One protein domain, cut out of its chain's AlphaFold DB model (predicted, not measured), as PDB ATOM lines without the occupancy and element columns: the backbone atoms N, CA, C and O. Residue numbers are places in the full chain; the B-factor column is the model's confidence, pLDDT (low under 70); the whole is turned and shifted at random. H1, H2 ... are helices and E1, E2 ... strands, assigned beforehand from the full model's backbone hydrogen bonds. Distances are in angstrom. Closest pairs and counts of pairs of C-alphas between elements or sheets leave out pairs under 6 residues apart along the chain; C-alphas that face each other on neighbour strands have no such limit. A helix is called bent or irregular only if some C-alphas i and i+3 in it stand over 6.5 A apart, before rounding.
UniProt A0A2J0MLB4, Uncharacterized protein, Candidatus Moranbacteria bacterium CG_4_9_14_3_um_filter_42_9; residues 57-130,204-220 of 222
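What this domain is: This is residues 57 to 130 and 204 to 220 of the 222 residues of an uncharacterized protein of Candidatus Moranbacteria bacterium CG_4_9_14_3_um_filter_42_9 (UniProt A0A2J0MLB4). One antiparallel sheet of six strands is curled like part of a barrel and wraps round the helix H2, with the short helix H1 on its other face and the last strand, E7, away from the rest. It is a folded sheet, bent back on itself into two leaves that face each other, E5 E2 and E4 E1 E6, with E3 as the hinge. The 91 printed residues hold two named helices and seven named strands in the order E1 H1 E2 E3 E4 H2 E5 E6 E7; the sheet's order is E5 E2 E3 E4 E1 E6, and the class is mixed, helices and strands. The whole is compact, with a radius of gyration of the C-alphas of 12.1 A and spans of 32 by 31 by 24 A.

How they stand to each other: E1, residues 60 to 62, has two antiparallel neighbours: E4, residues 102 to 104, with N 60 and O 103 at 2.9 A, and E6, residues 204 to 208, with N 61 and O 207 at 2.8 A. H1, residues 66 to 69, is on the sheet at a height of 7.9 A, only just over none of its strands. E2, residues 74 to 84, and E3, residues 87 to 99, form a hairpin, with N 80 and O 92 at 2.8 A. E2 bends by 94 degrees at residue 77 and E3 by 98 degrees at residue 94. E3 and E4 form a second hairpin, with N 99 and O 102 at 2.8 A; E2 E3 E4 is a meander, each strand the antiparallel neighbour of the one before. H2, residues 106 to 119, is on the opposite face from H1, and the sheet curls round it; its closest C-alphas to E3 are Leu 107 and Glu 95, 5.5 A. In H2, 8 of 10 O i to N i+4 pairs are within hydrogen-bond range; H1 is too short for one. E5, residues 124 to 129, is antiparallel to E2, with N 81 and O 127 at 2.8 A. The edge strands E5 and E6 come to 4.6 A at the C-alphas of Val 125 and Thr 204. E7, residues 216 to 219, pairs with no named strand.

Where its parts are: E1 begins at C-alpha 60 (21.145, 40.435, -18.396). E2 is 25.0 A long, E3 25.9 A, H2 20.0 A, E5 16.5 A, E6 11.7 A and E7 10.1 A. H2 is only just irregular: C-alphas 110 and 113 are 6.7 A apart. E7 ends at C-alpha 219 (16.043, 56.237, -8.445).

The domain as a whole: The two C-alphas farthest apart, those of Asp 69 and Val 220, are 35.1 A apart. Residues 131 to 203 are not printed; C-alphas 130 and 204 are 17.0 A apart across this cut. Of the links that are printed whole, E6 to E7 is short and the others are tight. The mean pLDDT of the printed part is 95.4, and residue 220 is under 70.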
ATOM      1  N   LEU A  57      22.174  47.426 -11.350       92.75
ATOM      2  CA  LEU A  57      23.244  46.435 -11.297       92.75
ATOM      3  C   LEU A  57      22.621  45.035 -11.332       92.75
ATOM      4  O   LEU A  57      22.611  44.310 -10.338       92.75
ATOM      5  N   VAL A  58      21.984  44.727 -12.461       95.44
ATOM      6  CA  VAL A  58      21.228  43.486 -12.671       95.44
ATOM      7  C   VAL A  58      21.898  42.624 -13.735       95.44
ATOM      8  O   VAL A  58      22.438  43.166 -14.702       95.44
ATOM      9  N   PRO A  59      21.836  41.290 -13.613       96.50
ATOM     10  CA  PRO A  59      22.188  40.400 -14.709       96.50
ATOM     11  C   PRO A  59      21.299  40.634 -15.937       96.50
ATOM     12  O   PRO A  59      20.158  41.104 -15.830       96.50
ATOM     13  N   ILE A  60      21.815  40.265 -17.106       98.25
ATOM     14  CA  ILE A  60      21.145  40.435 -18.396       98.25
ATOM     15  C   ILE A  60      20.785  39.072 -18.968       98.25
ATOM     16  O   ILE A  60      21.642  38.206 -19.106       98.25
ATOM     17  N   LYS A  61      19.515  38.888 -19.319       98.00
ATOM     18  CA  LYS A  61      19.013  37.690 -19.987       98.00
ATOM     19  C   LYS A  61      19.320  37.760 -21.481       98.00
ATOM     20  O   LYS A  61      19.081  38.793 -22.113       98.00
ATOM     21  N   ILE A  62      19.841  36.669 -22.031       98.38
ATOM     22  CA  ILE A  62      20.234  36.561 -23.438       98.38
ATOM     23  C   ILE A  62      19.350  35.545 -24.151       98.38
ATOM     24  O   ILE A  62      18.979  34.528 -23.569       98.38
ATOM     25  N   LYS A  63      19.017  35.843 -25.410       98.06
ATOM     26  CA  LYS A  63      18.125  35.030 -26.239       98.06
ATOM     27  C   LYS A  63      18.788  33.752 -26.754       98.06
ATOM     28  O   LYS A  63      18.116  32.741 -26.908       98.06
ATOM     29  N   GLU A  64      20.071  33.807 -27.100       97.56
ATOM     30  CA  GLU A  64      20.771  32.688 -27.718       97.56
ATOM     31  C   GLU A  64      20.983  31.521 -26.739       97.56
ATOM     32  O   GLU A  64      21.620  31.671 -25.698       97.56
ATOM     33  N   ASP A  65      20.506  30.328 -27.104       95.56
ATOM     34  CA  ASP A  65      20.542  29.158 -26.216       95.56
ATOM     35  C   ASP A  65      21.954  28.666 -25.880       95.56
ATOM     36  O   ASP A  65      22.171  28.180 -24.771       95.56
ATOM     37  N   TRP A  66      22.924  28.860 -26.783       96.44
ATOM     38  CA  TRP A  66      24.321  28.448 -26.567       96.44
ATOM     39  C   TRP A  66      24.970  29.139 -25.361       96.44
ATOM     40  O   TRP A  66      25.976  28.672 -24.834       96.44
ATOM     41  N   VAL A  67      24.399  30.248 -24.886       96.81
ATOM     42  CA  VAL A  67      24.882  30.959 -23.697       96.81
ATOM     43  C   VAL A  67      24.781  30.093 -22.442       96.81
ATOM     44  O   VAL A  67      25.618  30.208 -21.547       96.81
ATOM     45  N   LYS A  68      23.792  29.194 -22.387       94.81
ATOM     46  CA  LYS A  68      23.592  28.265 -21.266       94.81
ATOM     47  C   LYS A  68      24.726  27.244 -21.180       94.81
ATOM     48  O   LYS A  68      25.157  26.920 -20.076       94.81
ATOM     49  N   ASP A  69      25.261  26.823 -22.325       95.94
ATOM     50  CA  ASP A  69      26.386  25.882 -22.410       95.94
ATOM     51  C   ASP A  69      27.666  26.484 -21.801       95.94
ATOM     52  O   ASP A  69      28.528  25.778 -21.274       95.94
ATOM     53  N   LEU A  70      27.757  27.819 -21.786       97.69
ATOM     54  CA  LEU A  70      28.863  28.561 -21.185       97.69
ATOM     55  C   LEU A  70      28.663  28.863 -19.698       97.69
ATOM     56  O   LEU A  70      29.495  29.551 -19.108       97.69
ATOM     57  N   GLN A  71      27.605  28.369 -19.050       97.25
ATOM     58  CA  GLN A  71      27.357  28.652 -17.638       97.25
ATOM     59  C   GLN A  71      28.594  28.372 -16.764       97.25
ATOM     60  O   GLN A  71      29.190  27.286 -16.781       97.25
ATOM     61  N   GLY A  72      28.943  29.369 -15.948       96.88
ATOM     62  CA  GLY A  72      30.082  29.327 -15.035       96.88
ATOM     63  C   GLY A  72      31.412  29.732 -15.671       96.88
ATOM     64  O   GLY A  72      32.411  29.779 -14.963       96.88
ATOM     65  N   VAL A  73      31.454  30.030 -16.974       98.00
ATOM     66  CA  VAL A  73      32.647  30.593 -17.614       98.00
ATOM     67  C   VAL A  73      32.768  32.066 -17.242       98.00
ATOM     68  O   VAL A  73      31.906  32.878 -17.588       98.00
ATOM     69  N   SER A  74      33.862  32.406 -16.567       97.62
ATOM     70  CA  SER A  74      34.278  33.786 -16.327       97.62
ATOM     71  C   SER A  74      35.269  34.220 -17.398       97.62
ATOM     72  O   SER A  74      36.204  33.487 -17.716       97.62
ATOM     73  N   LEU A  75      35.074  35.420 -17.936       97.56
ATOM     74  CA  LEU A  75      35.994  36.065 -18.862       97.56
ATOM     75  C   LEU A  75      36.604  37.294 -18.201       97.56
ATOM     76  O   LEU A  75      35.891  38.094 -17.594       97.56
ATOM     77  N   GLN A  76      37.914  37.439 -18.361       96.69
ATOM     78  CA  GLN A  76      38.691  38.566 -17.860       96.69
ATOM     79  C   GLN A  76      39.248  39.368 -19.028       96.69
ATOM     80  O   GLN A  76      39.504  38.810 -20.092       96.69
ATOM     81  N   ASN A  77      39.474  40.664 -18.807       96.62
ATOM     82  CA  ASN A  77      40.069  41.566 -19.794       96.62
ATOM     83  C   ASN A  77      39.317  41.597 -21.135       96.62
ATOM     84  O   ASN A  77      39.942  41.663 -22.190       96.62
ATOM     85  N   VAL A  78      37.982  41.565 -21.096       98.38
ATOM     86  CA  VAL A  78      37.130  41.644 -22.294       98.38
ATOM     87  C   VAL A  78      36.462  43.008 -22.412       98.38
ATOM     88  O   VAL A  78      36.245  43.695 -21.411       98.38
ATOM     89  N   GLU A  79      36.102  43.399 -23.635       98.62
ATOM     90  CA  GLU A  79      35.289  44.598 -23.876       98.62
ATOM     91  C   GLU A  79      33.844  44.203 -24.208       98.62
ATOM     92  O   GLU A  79      33.587  43.499 -25.182       98.62
ATOM     93  N   LEU A  80      32.875  44.701 -23.439       98.69
ATOM     94  CA  LEU A  80      31.452  44.600 -23.755       98.69
ATOM     95  C   LEU A  80      31.000  45.870 -24.461       98.69
ATOM     96  O   LEU A  80      31.092  46.967 -23.917       98.69
ATOM     97  N   LYS A  81      30.451  45.708 -25.662       98.56
ATOM     98  CA  LYS A  81      29.876  46.779 -26.480       98.56
ATOM     99  C   LYS A  81      28.358  46.644 -26.469       98.56
ATOM    100  O   LYS A  81      27.825  45.600 -26.841       98.56
ATOM    101  N   VAL A  82      27.656  47.708 -26.083       98.50
ATOM    102  CA  VAL A  82      26.192  47.790 -26.170       98.50
ATOM    103  C   VAL A  82      25.824  48.422 -27.507       98.50
ATOM    104  O   VAL A  82      26.250  49.536 -27.815       98.50
ATOM    105  N   LEU A  83      25.043  47.714 -28.318       98.44
ATOM    106  CA  LEU A  83      24.647  48.124 -29.661       98.44
ATOM    107  C   LEU A  83      23.125  48.294 -29.744       98.44
ATOM    108  O   LEU A  83      22.363  47.454 -29.268       98.44
ATOM    109  N   GLN A  84      22.679  49.340 -30.436       97.94
ATOM    110  CA  GLN A  84      21.281  49.523 -30.837       97.94
ATOM    111  C   GLN A  84      21.251  49.939 -32.308       97.94
ATOM    112  O   GLN A  84      22.052  50.773 -32.730       97.94
ATOM    113  N   LYS A  85      20.372  49.324 -33.116       95.94
ATOM    114  CA  LYS A  85      20.316  49.540 -34.580       95.94
ATOM    115  C   LYS A  85      21.702  49.410 -35.247       95.94
ATOM    116  O   LYS A  85      22.085  50.232 -36.074       95.94
ATOM    117  N   ASN A  86      22.481  48.404 -34.832       92.88
ATOM    118  CA  ASN A  86      23.869  48.151 -35.256       92.88
ATOM    119  C   ASN A  86      24.893  49.273 -34.972       92.88
ATOM    120  O   ASN A  86      26.035  49.168 -35.413       92.88
ATOM    121  N   LYS A  87      24.541  50.311 -34.202       96.81
ATOM    122  CA  LYS A  87      25.466  51.375 -33.784       96.81
ATOM    123  C   LYS A  87      25.883  51.190 -32.329       96.81
ATOM    124  O   LYS A  87      25.029  50.952 -31.471       96.81
ATOM    125  N   LYS A  88      27.185  51.338 -32.055       97.81
ATOM    126  CA  LYS A  88      27.730  51.316 -30.691       97.81
ATOM    127  C   LYS A  88      27.170  52.488 -29.893       97.81
ATOM    128  O   LYS A  88      27.288  53.628 -30.326       97.81
ATOM    129  N   GLN A  89      26.560  52.174 -28.757       98.06
ATOM    130  CA  GLN A  89      26.024  53.146 -27.810       98.06
ATOM    131  C   GLN A  89      27.048  53.420 -26.712       98.06
ATOM    132  O   GLN A  89      27.393  54.567 -26.470       98.06
ATOM    133  N   GLU A  90      27.569  52.358 -26.100       97.62
ATOM    134  CA  GLU A  90      28.575  52.416 -25.039       97.62
ATOM    135  C   GLU A  90      29.481  51.185 -25.110       97.62
ATOM    136  O   GLU A  90      29.113  50.164 -25.709       97.62
ATOM    137  N   SER A  91      30.659  51.274 -24.496       97.75
ATOM    138  CA  SER A  91      31.480  50.104 -24.213       97.75
ATOM    139  C   SER A  91      32.141  50.171 -22.844       97.75
ATOM    140  O   SER A  91      32.347  51.243 -22.280       97.75
ATOM    141  N   TYR A  92      32.424  48.988 -22.314       97.69
ATOM    142  CA  TYR A  92      32.969  48.756 -20.986       97.69
ATOM    143  C   TYR A  92      34.083  47.721 -21.100       97.69
ATOM    144  O   TYR A  92      33.973  46.814 -21.921       97.69
ATOM    145  N   PHE A  93      35.115  47.825 -20.268       98.19
ATOM    146  CA  PHE A  93      36.220  46.866 -20.205       98.19
ATOM    147  C   PHE A  93      36.321  46.266 -18.800       98.19
ATOM    148  O   PHE A  93      36.119  46.980 -17.816       98.19
ATOM    149  N   GLY A  94      36.615  44.970 -18.699       97.50
ATOM    150  CA  GLY A  94      36.733  44.278 -17.415       97.50
ATOM    151  C   GLY A  94      36.283  42.821 -17.460       97.50
ATOM    152  O   GLY A  94      36.552  42.106 -18.425       97.50
ATOM    153  N   GLU A  95      35.617  42.383 -16.389       97.88
ATOM    154  CA  GLU A  95      35.269  40.978 -16.158       97.88
ATOM    155  C   GLU A  95      33.768  40.702 -16.269       97.88
ATOM    156  O   GLU A  95      32.932  41.451 -15.748       97.88
ATOM    157  N   MET A  96      33.419  39.575 -16.885       97.88
ATOM    158  CA  MET A  96      32.040  39.101 -17.006       97.88
ATOM    159  C   MET A  96      31.920  37.601 -16.753       97.88
ATOM    160  O   MET A  96      32.893  36.857 -16.824       97.88
ATOM    161  N   LEU A  97      30.695  37.162 -16.485       97.88
ATOM    162  CA  LEU A  97      30.350  35.780 -16.179       97.88
ATOM    163  C   LEU A  97      29.170  35.333 -17.042       97.88
ATOM    164  O   LEU A  97      28.136  36.002 -17.087       97.88
ATOM    165  N   PHE A  98      29.289  34.163 -17.655       98.38
ATOM    166  CA  PHE A  98      28.165  33.463 -18.262       98.38
ATOM    167  C   PHE A  98      27.346  32.715 -17.202       98.38
ATOM    168  O   PHE A  98      27.874  32.048 -16.309       98.38
ATOM    169  N   THR A  99      26.026  32.806 -17.304       97.38
ATOM    170  CA  THR A  99      25.054  32.220 -16.372       97.38
ATOM    171  C   THR A  99      24.033  31.371 -17.127       97.38
ATOM    172  O   THR A  99      23.901  31.484 -18.340       97.38
ATOM    173  N   HIS A 100      23.237  30.580 -16.403       95.00
ATOM    174  CA  HIS A 100      22.190  29.718 -16.972       95.00
ATOM    175  C   HIS A 100      21.076  30.450 -17.752       95.00
ATOM    176  O   HIS A 100      20.221  29.798 -18.342       95.00
ATOM    177  N   PHE A 101      21.028  31.784 -17.732       94.06
ATOM    178  CA  PHE A 101      20.022  32.574 -18.454       94.06
ATOM    179  C   PHE A 101      20.621  33.670 -19.344       94.06
ATOM    180  O   PHE A 101      19.875  34.385 -20.012       94.06
ATOM    181  N   GLY A 102      21.934  33.895 -19.300       97.56
ATOM    182  CA  GLY A 102      22.520  35.099 -19.876       97.56
ATOM    183  C   GLY A 102      23.843  35.487 -19.234       97.56
ATOM    184  O   GLY A 102      24.666  34.631 -18.919       97.56
ATOM    185  N   LEU A 103      24.042  36.781 -19.002       98.19
ATOM    186  CA  LEU A 103      25.307  37.364 -18.563       98.19
ATOM    187  C   LEU A 103      25.189  38.026 -17.186       98.19
ATOM    188  O   LEU A 103      24.160  38.603 -16.829       98.19
ATOM    189  N   SER A 104      26.282  37.987 -16.435       97.31
ATOM    190  CA  SER A 104      26.477  38.657 -15.149       97.31
ATOM    191  C   SER A 104      27.947  39.085 -15.003       97.31
ATOM    192  O   SER A 104      28.690  39.145 -15.983       97.31
ATOM    193  N   GLY A 105      28.377  39.389 -13.783       95.88
ATOM    194  CA  GLY A 105      29.718  39.877 -13.474       95.88
ATOM    195  C   GLY A 105      29.827  41.405 -13.559       95.88
ATOM    196  O   GLY A 105      28.927  42.058 -14.099       95.88
ATOM    197  N   PRO A 106      30.898  41.995 -12.997       95.50
ATOM    198  CA  PRO A 106      31.011  43.439 -12.784       95.50
ATOM    199  C   PRO A 106      30.721  44.278 -14.033       95.50
ATOM    200  O   PRO A 106      29.909  45.202 -13.987       95.50
ATOM    201  N   LEU A 107      31.307  43.897 -15.169       96.06
ATOM    202  CA  LEU A 107      31.141  44.557 -16.463       96.06
ATOM    203  C   LEU A 107      29.670  44.636 -16.900       96.06
ATOM    204  O   LEU A 107      29.180  45.688 -17.305       96.06
ATOM    205  N   VAL A 108      28.951  43.517 -16.794       97.56
ATOM    206  CA  VAL A 108      27.548  43.401 -17.217       97.56
ATOM    207  C   VAL A 108      26.638  44.168 -16.269       97.56
ATOM    208  O   VAL A 108      25.711  44.842 -16.712       97.56
ATOM    209  N   LEU A 109      26.916  44.101 -14.965       96.56
ATOM    210  CA  LEU A 109      26.154  44.816 -13.946       96.56
ATOM    211  C   LEU A 109      26.244  46.329 -14.166       96.56
ATOM    212  O   LEU A 109      25.215  47.004 -14.124       96.56
ATOM    213  N   ILE A 110      27.430  46.854 -14.478       94.88
ATOM    214  CA  ILE A 110      27.620  48.270 -14.825       94.88
ATOM    215  C   ILE A 110      26.833  48.616 -16.099       94.88
ATOM    216  O   ILE A 110      26.021  49.544 -16.088       94.88
ATOM    217  N   ALA A 111      26.986  47.821 -17.163       96.44
ATOM    218  CA  ALA A 111      26.297  48.036 -18.437       96.44
ATOM    219  C   ALA A 111      24.761  47.901 -18.344       96.44
ATOM    220  O   ALA A 111      24.030  48.440 -19.181       96.44
ATOM    221  N   SER A 112      24.250  47.200 -17.324       96.19
ATOM    222  CA  SER A 112      22.832  46.845 -17.199       96.19
ATOM    223  C   SER A 112      21.887  48.042 -17.195       96.19
ATOM    224  O   SER A 112      20.771  47.952 -17.710       96.19
ATOM    225  N   ARG A 113      22.342  49.187 -16.670       92.19
ATOM    226  CA  ARG A 113      21.565  50.429 -16.690       92.19
ATOM    227  C   ARG A 113      21.288  50.868 -18.123       92.19
ATOM    228  O   ARG A 113      20.126  51.062 -18.474       92.19
ATOM    229  N   ARG A 114      22.341  51.018 -18.931       95.00
ATOM    230  CA  ARG A 114      22.219  51.488 -20.311       95.00
ATOM    231  C   ARG A 114      21.422  50.505 -21.155       95.00
ATOM    232  O   ARG A 114      20.572  50.917 -21.935       95.00
ATOM    233  N   ILE A 115      21.659  49.209 -20.961       96.69
ATOM    234  CA  ILE A 115      20.898  48.150 -21.628       96.69
ATOM    235  C   ILE A 115      19.404  48.285 -21.309       96.69
ATOM    236  O   ILE A 115      18.591  48.286 -22.228       96.69
ATOM    237  N   GLY A 116      19.042  48.469 -20.036       93.88
ATOM    238  CA  GLY A 116      17.656  48.685 -19.616       93.88
ATOM    239  C   GLY A 116      17.005  49.915 -20.260       93.88
ATOM    240  O   GLY A 116      15.886  49.815 -20.746       93.88
ATOM    241  N   GLU A 117      17.711  51.049 -20.315       93.00
ATOM    242  CA  GLU A 117      17.228  52.283 -20.963       93.00
ATOM    243  C   GLU A 117      17.025  52.105 -22.479       93.00
ATOM    244  O   GLU A 117      16.055  52.595 -23.059       93.00
ATOM    245  N   LEU A 118      17.930  51.387 -23.145       96.38
ATOM    246  CA  LEU A 118      17.835  51.142 -24.583       96.38
ATOM    247  C   LEU A 118      16.732  50.140 -24.934       96.38
ATOM    248  O   LEU A 118      16.106  50.301 -25.979       96.38
ATOM    249  N   LEU A 119      16.459  49.157 -24.070       95.56
ATOM    250  CA  LEU A 119      15.369  48.192 -24.258       95.56
ATOM    251  C   LEU A 119      13.990  48.863 -24.303       95.56
ATOM    252  O   LEU A 119      13.126  48.404 -25.047       95.56
ATOM    253  N   GLU A 120      13.791  49.974 -23.581       93.19
ATOM    254  CA  GLU A 120      12.560  50.782 -23.673       93.19
ATOM    255  C   GLU A 120      12.372  51.393 -25.079       93.19
ATOM    256  O   GLU A 120      11.255  51.708 -25.477       93.19
ATOM    257  N   ASN A 121      13.455  51.504 -25.858       95.00
ATOM    258  CA  ASN A 121      13.495  52.118 -27.188       95.00
ATOM    259  C   ASN A 121      13.723  51.103 -28.331       95.00
ATOM    260  O   ASN A 121      13.927  51.499 -29.483       95.00
ATOM    261  N   GLY A 122      13.711  49.801 -28.031       96.44
ATOM    262  CA  GLY A 122      13.810  48.719 -29.013       96.44
ATOM    263  C   GLY A 122      14.928  47.712 -28.744       96.44
ATOM    264  O   GLY A 122      15.567  47.709 -27.696       96.44
ATOM    265  N   ALA A 123      15.165  46.831 -29.719       97.75
ATOM    266  CA  ALA A 123      16.090  45.710 -29.573       97.75
ATOM    267  C   ALA A 123      17.541  46.155 -29.309       97.75
ATOM    268  O   ALA A 123      18.075  47.042 -29.984       97.75
ATOM    269  N   VAL A 124      18.184  45.470 -28.362       98.62
ATOM    270  CA  VAL A 124      19.574  45.695 -27.955       98.62
ATOM    271  C   VAL A 124      20.399  44.448 -28.253       98.62
ATOM    272  O   VAL A 124      19.966  43.322 -28.004       98.62
ATOM    273  N   VAL A 125      21.607  44.658 -28.768       98.62
ATOM    274  CA  VAL A 125      22.606  43.609 -28.986       98.62
ATOM    275  C   VAL A 125      23.820  43.916 -28.124       98.62
ATOM    276  O   VAL A 125      24.295  45.050 -28.087       98.62
ATOM    277  N   ILE A 126      24.339  42.901 -27.451       98.38
ATOM    278  CA  ILE A 126      25.648  42.944 -26.808       98.38
ATOM    279  C   ILE A 126      26.655  42.306 -27.761       98.38
ATOM    280  O   ILE A 126      26.373  41.265 -28.348       98.38
ATOM    281  N   ALA A 127      27.822  42.919 -27.923       98.50
ATOM    282  CA  ALA A 127      28.953  42.318 -28.619       98.50
ATOM    283  C   ALA A 127      30.164  42.280 -27.687       98.50
ATOM    284  O   ALA A 127      30.550  43.318 -27.153       98.50
ATOM    285  N   ILE A 128      30.752  41.099 -27.506       98.56
ATOM    286  CA  ILE A 128      31.958  40.922 -26.695       98.56
ATOM    287  C   ILE A 128      33.182  40.893 -27.610       98.56
ATOM    288  O   ILE A 128      33.217  40.149 -28.591       98.56
ATOM    289  N   ASP A 129      34.167  41.725 -27.294       98.56
ATOM    290  CA  ASP A 129      35.532  41.617 -27.798       98.56
ATOM    291  C   ASP A 129      36.329  40.772 -26.806       98.56
ATOM    292  O   ASP A 129      36.557  41.197 -25.671       98.56
ATOM    293  N   LEU A 130      36.692  39.560 -27.221       98.19
ATOM    294  CA  LEU A 130      37.441  38.609 -26.402       98.19
ATOM    295  C   LEU A 130      38.939  38.937 -26.355       98.19
ATOM    296  O   LEU A 130      39.627  38.466 -25.464       98.19
ATOM    297  N   THR A 204      21.804  38.685 -28.474       98.44
ATOM    298  CA  THR A 204      20.580  39.478 -28.418       98.44
ATOM    299  C   THR A 204      20.074  39.538 -26.987       98.44
ATOM    300  O   THR A 204      19.860  38.513 -26.339       98.44
ATOM    301  N   VAL A 205      19.844  40.751 -26.490       98.44
ATOM    302  CA  VAL A 205      19.298  40.941 -25.146       98.44
ATOM    303  C   VAL A 205      17.807  40.617 -25.151       98.44
ATOM    304  O   VAL A 205      17.039  41.235 -25.883       98.44
ATOM    305  N   GLU A 206      17.398  39.672 -24.306       97.12
ATOM    306  CA  GLU A 206      15.984  39.365 -24.066       97.12
ATOM    307  C   GLU A 206      15.391  40.296 -22.997       97.12
ATOM    308  O   GLU A 206      14.247  40.727 -23.102       97.12
ATOM    309  N   GLY A 207      16.178  40.648 -21.975       95.06
ATOM    310  CA  GLY A 207      15.753  41.592 -20.944       95.06
ATOM    311  C   GLY A 207      16.759  41.760 -19.809       95.06
ATOM    312  O   GLY A 207      17.684  40.969 -19.646       95.06
ATOM    313  N   ALA A 208      16.562  42.791 -18.991       93.38
ATOM    314  CA  ALA A 208      17.292  42.979 -17.741       93.38
ATOM    315  C   ALA A 208      16.507  42.349 -16.577       93.38
ATOM    316  O   ALA A 208      15.283  42.492 -16.509       93.38
ATOM    317  N   LEU A 209      17.180  41.644 -15.662       91.44
ATOM    318  CA  LEU A 209      16.483  41.004 -14.544       91.44
ATOM    319  C   LEU A 209      15.950  42.028 -13.527       91.44
ATOM    320  O   LEU A 209      16.448  43.143 -13.396       91.44
ATOM    321  N   GLY A 210      14.892  41.645 -12.810       89.50
ATOM    322  CA  GLY A 210      14.217  42.510 -11.841       89.50
ATOM    323  C   GLY A 210      14.841  42.502 -10.441       89.50
ATOM    324  O   GLY A 210      15.911  41.947 -10.200       89.50
ATOM    325  N   TYR A 211      14.108  43.058  -9.472       86.31
ATOM    326  CA  TYR A 211      14.531  43.209  -8.070       86.31
ATOM    327  C   TYR A 211      15.048  41.945  -7.378       86.31
ATOM    328  O   TYR A 211      15.889  42.043  -6.489       86.31
ATOM    329  N   LYS A 212      14.577  40.761  -7.792       87.69
ATOM    330  CA  LYS A 212      15.047  39.480  -7.245       87.69
ATOM    331  C   LYS A 212      16.547  39.243  -7.462       87.69
ATOM    332  O   LYS A 212      17.114  38.461  -6.716       87.69
ATOM    333  N   GLN A 213      17.146  39.888  -8.465       88.00
ATOM    334  CA  GLN A 213      18.552  39.720  -8.852       88.00
ATOM    335  C   GLN A 213      19.323  41.049  -8.921       88.00
ATOM    336  O   GLN A 213      20.477  41.078  -9.340       88.00
ATOM    337  N   ALA A 214      18.690  42.163  -8.555       87.62
ATOM    338  CA  ALA A 214      19.321  43.478  -8.555       87.62
ATOM    339  C   ALA A 214      20.209  43.647  -7.326       87.62
ATOM    340  O   ALA A 214      19.731  43.396  -6.228       87.62
ATOM    341  N   ILE A 215      21.440  44.144  -7.475       87.19
ATOM    342  CA  ILE A 215      22.322  44.411  -6.322       87.19
ATOM    343  C   ILE A 215      21.832  45.616  -5.525       87.19
ATOM    344  O   ILE A 215      21.809  45.575  -4.298       87.19
ATOM    345  N   ILE A 216      21.371  46.671  -6.200       89.25
ATOM    346  CA  ILE A 216      20.880  47.882  -5.531       89.25
ATOM    347  C   ILE A 216      19.538  48.335  -6.099       89.25
ATOM    348  O   ILE A 216      19.155  48.000  -7.223       89.25
ATOM    349  N   THR A 217      18.806  49.107  -5.300       89.19
ATOM    350  CA  THR A 217      17.615  49.833  -5.748       89.19
ATOM    351  C   THR A 217      18.022  51.269  -6.033       89.19
ATOM    352  O   THR A 217      18.558  51.941  -5.157       89.19
ATOM    353  N   ARG A 218      17.772  51.751  -7.251       87.75
ATOM    354  CA  ARG A 218      18.090  53.125  -7.661       87.75
ATOM    355  C   ARG A 218      16.836  53.971  -7.839       87.75
ATOM    356  O   ARG A 218      15.739  53.441  -8.009       87.75
ATOM    357  N   ARG A 219      17.034  55.286  -7.924       82.25
ATOM    358  CA  ARG A 219      16.043  56.237  -8.445       82.25
ATOM    359  C   ARG A 219      16.160  56.406  -9.967       82.25
ATOM    360  O   ARG A 219      17.222  56.167 -10.549       82.25
ATOM    361  N   VAL A 220      15.079  56.836 -10.610       68.06
ATOM    362  CA  VAL A 220      15.120  57.397 -11.971       68.06
ATOM    363  C   VAL A 220      15.513  58.872 -11.844       68.06
ATOM    364  O   VAL A 220      14.973  59.556 -10.977       68.06
TER     365      VAL A 220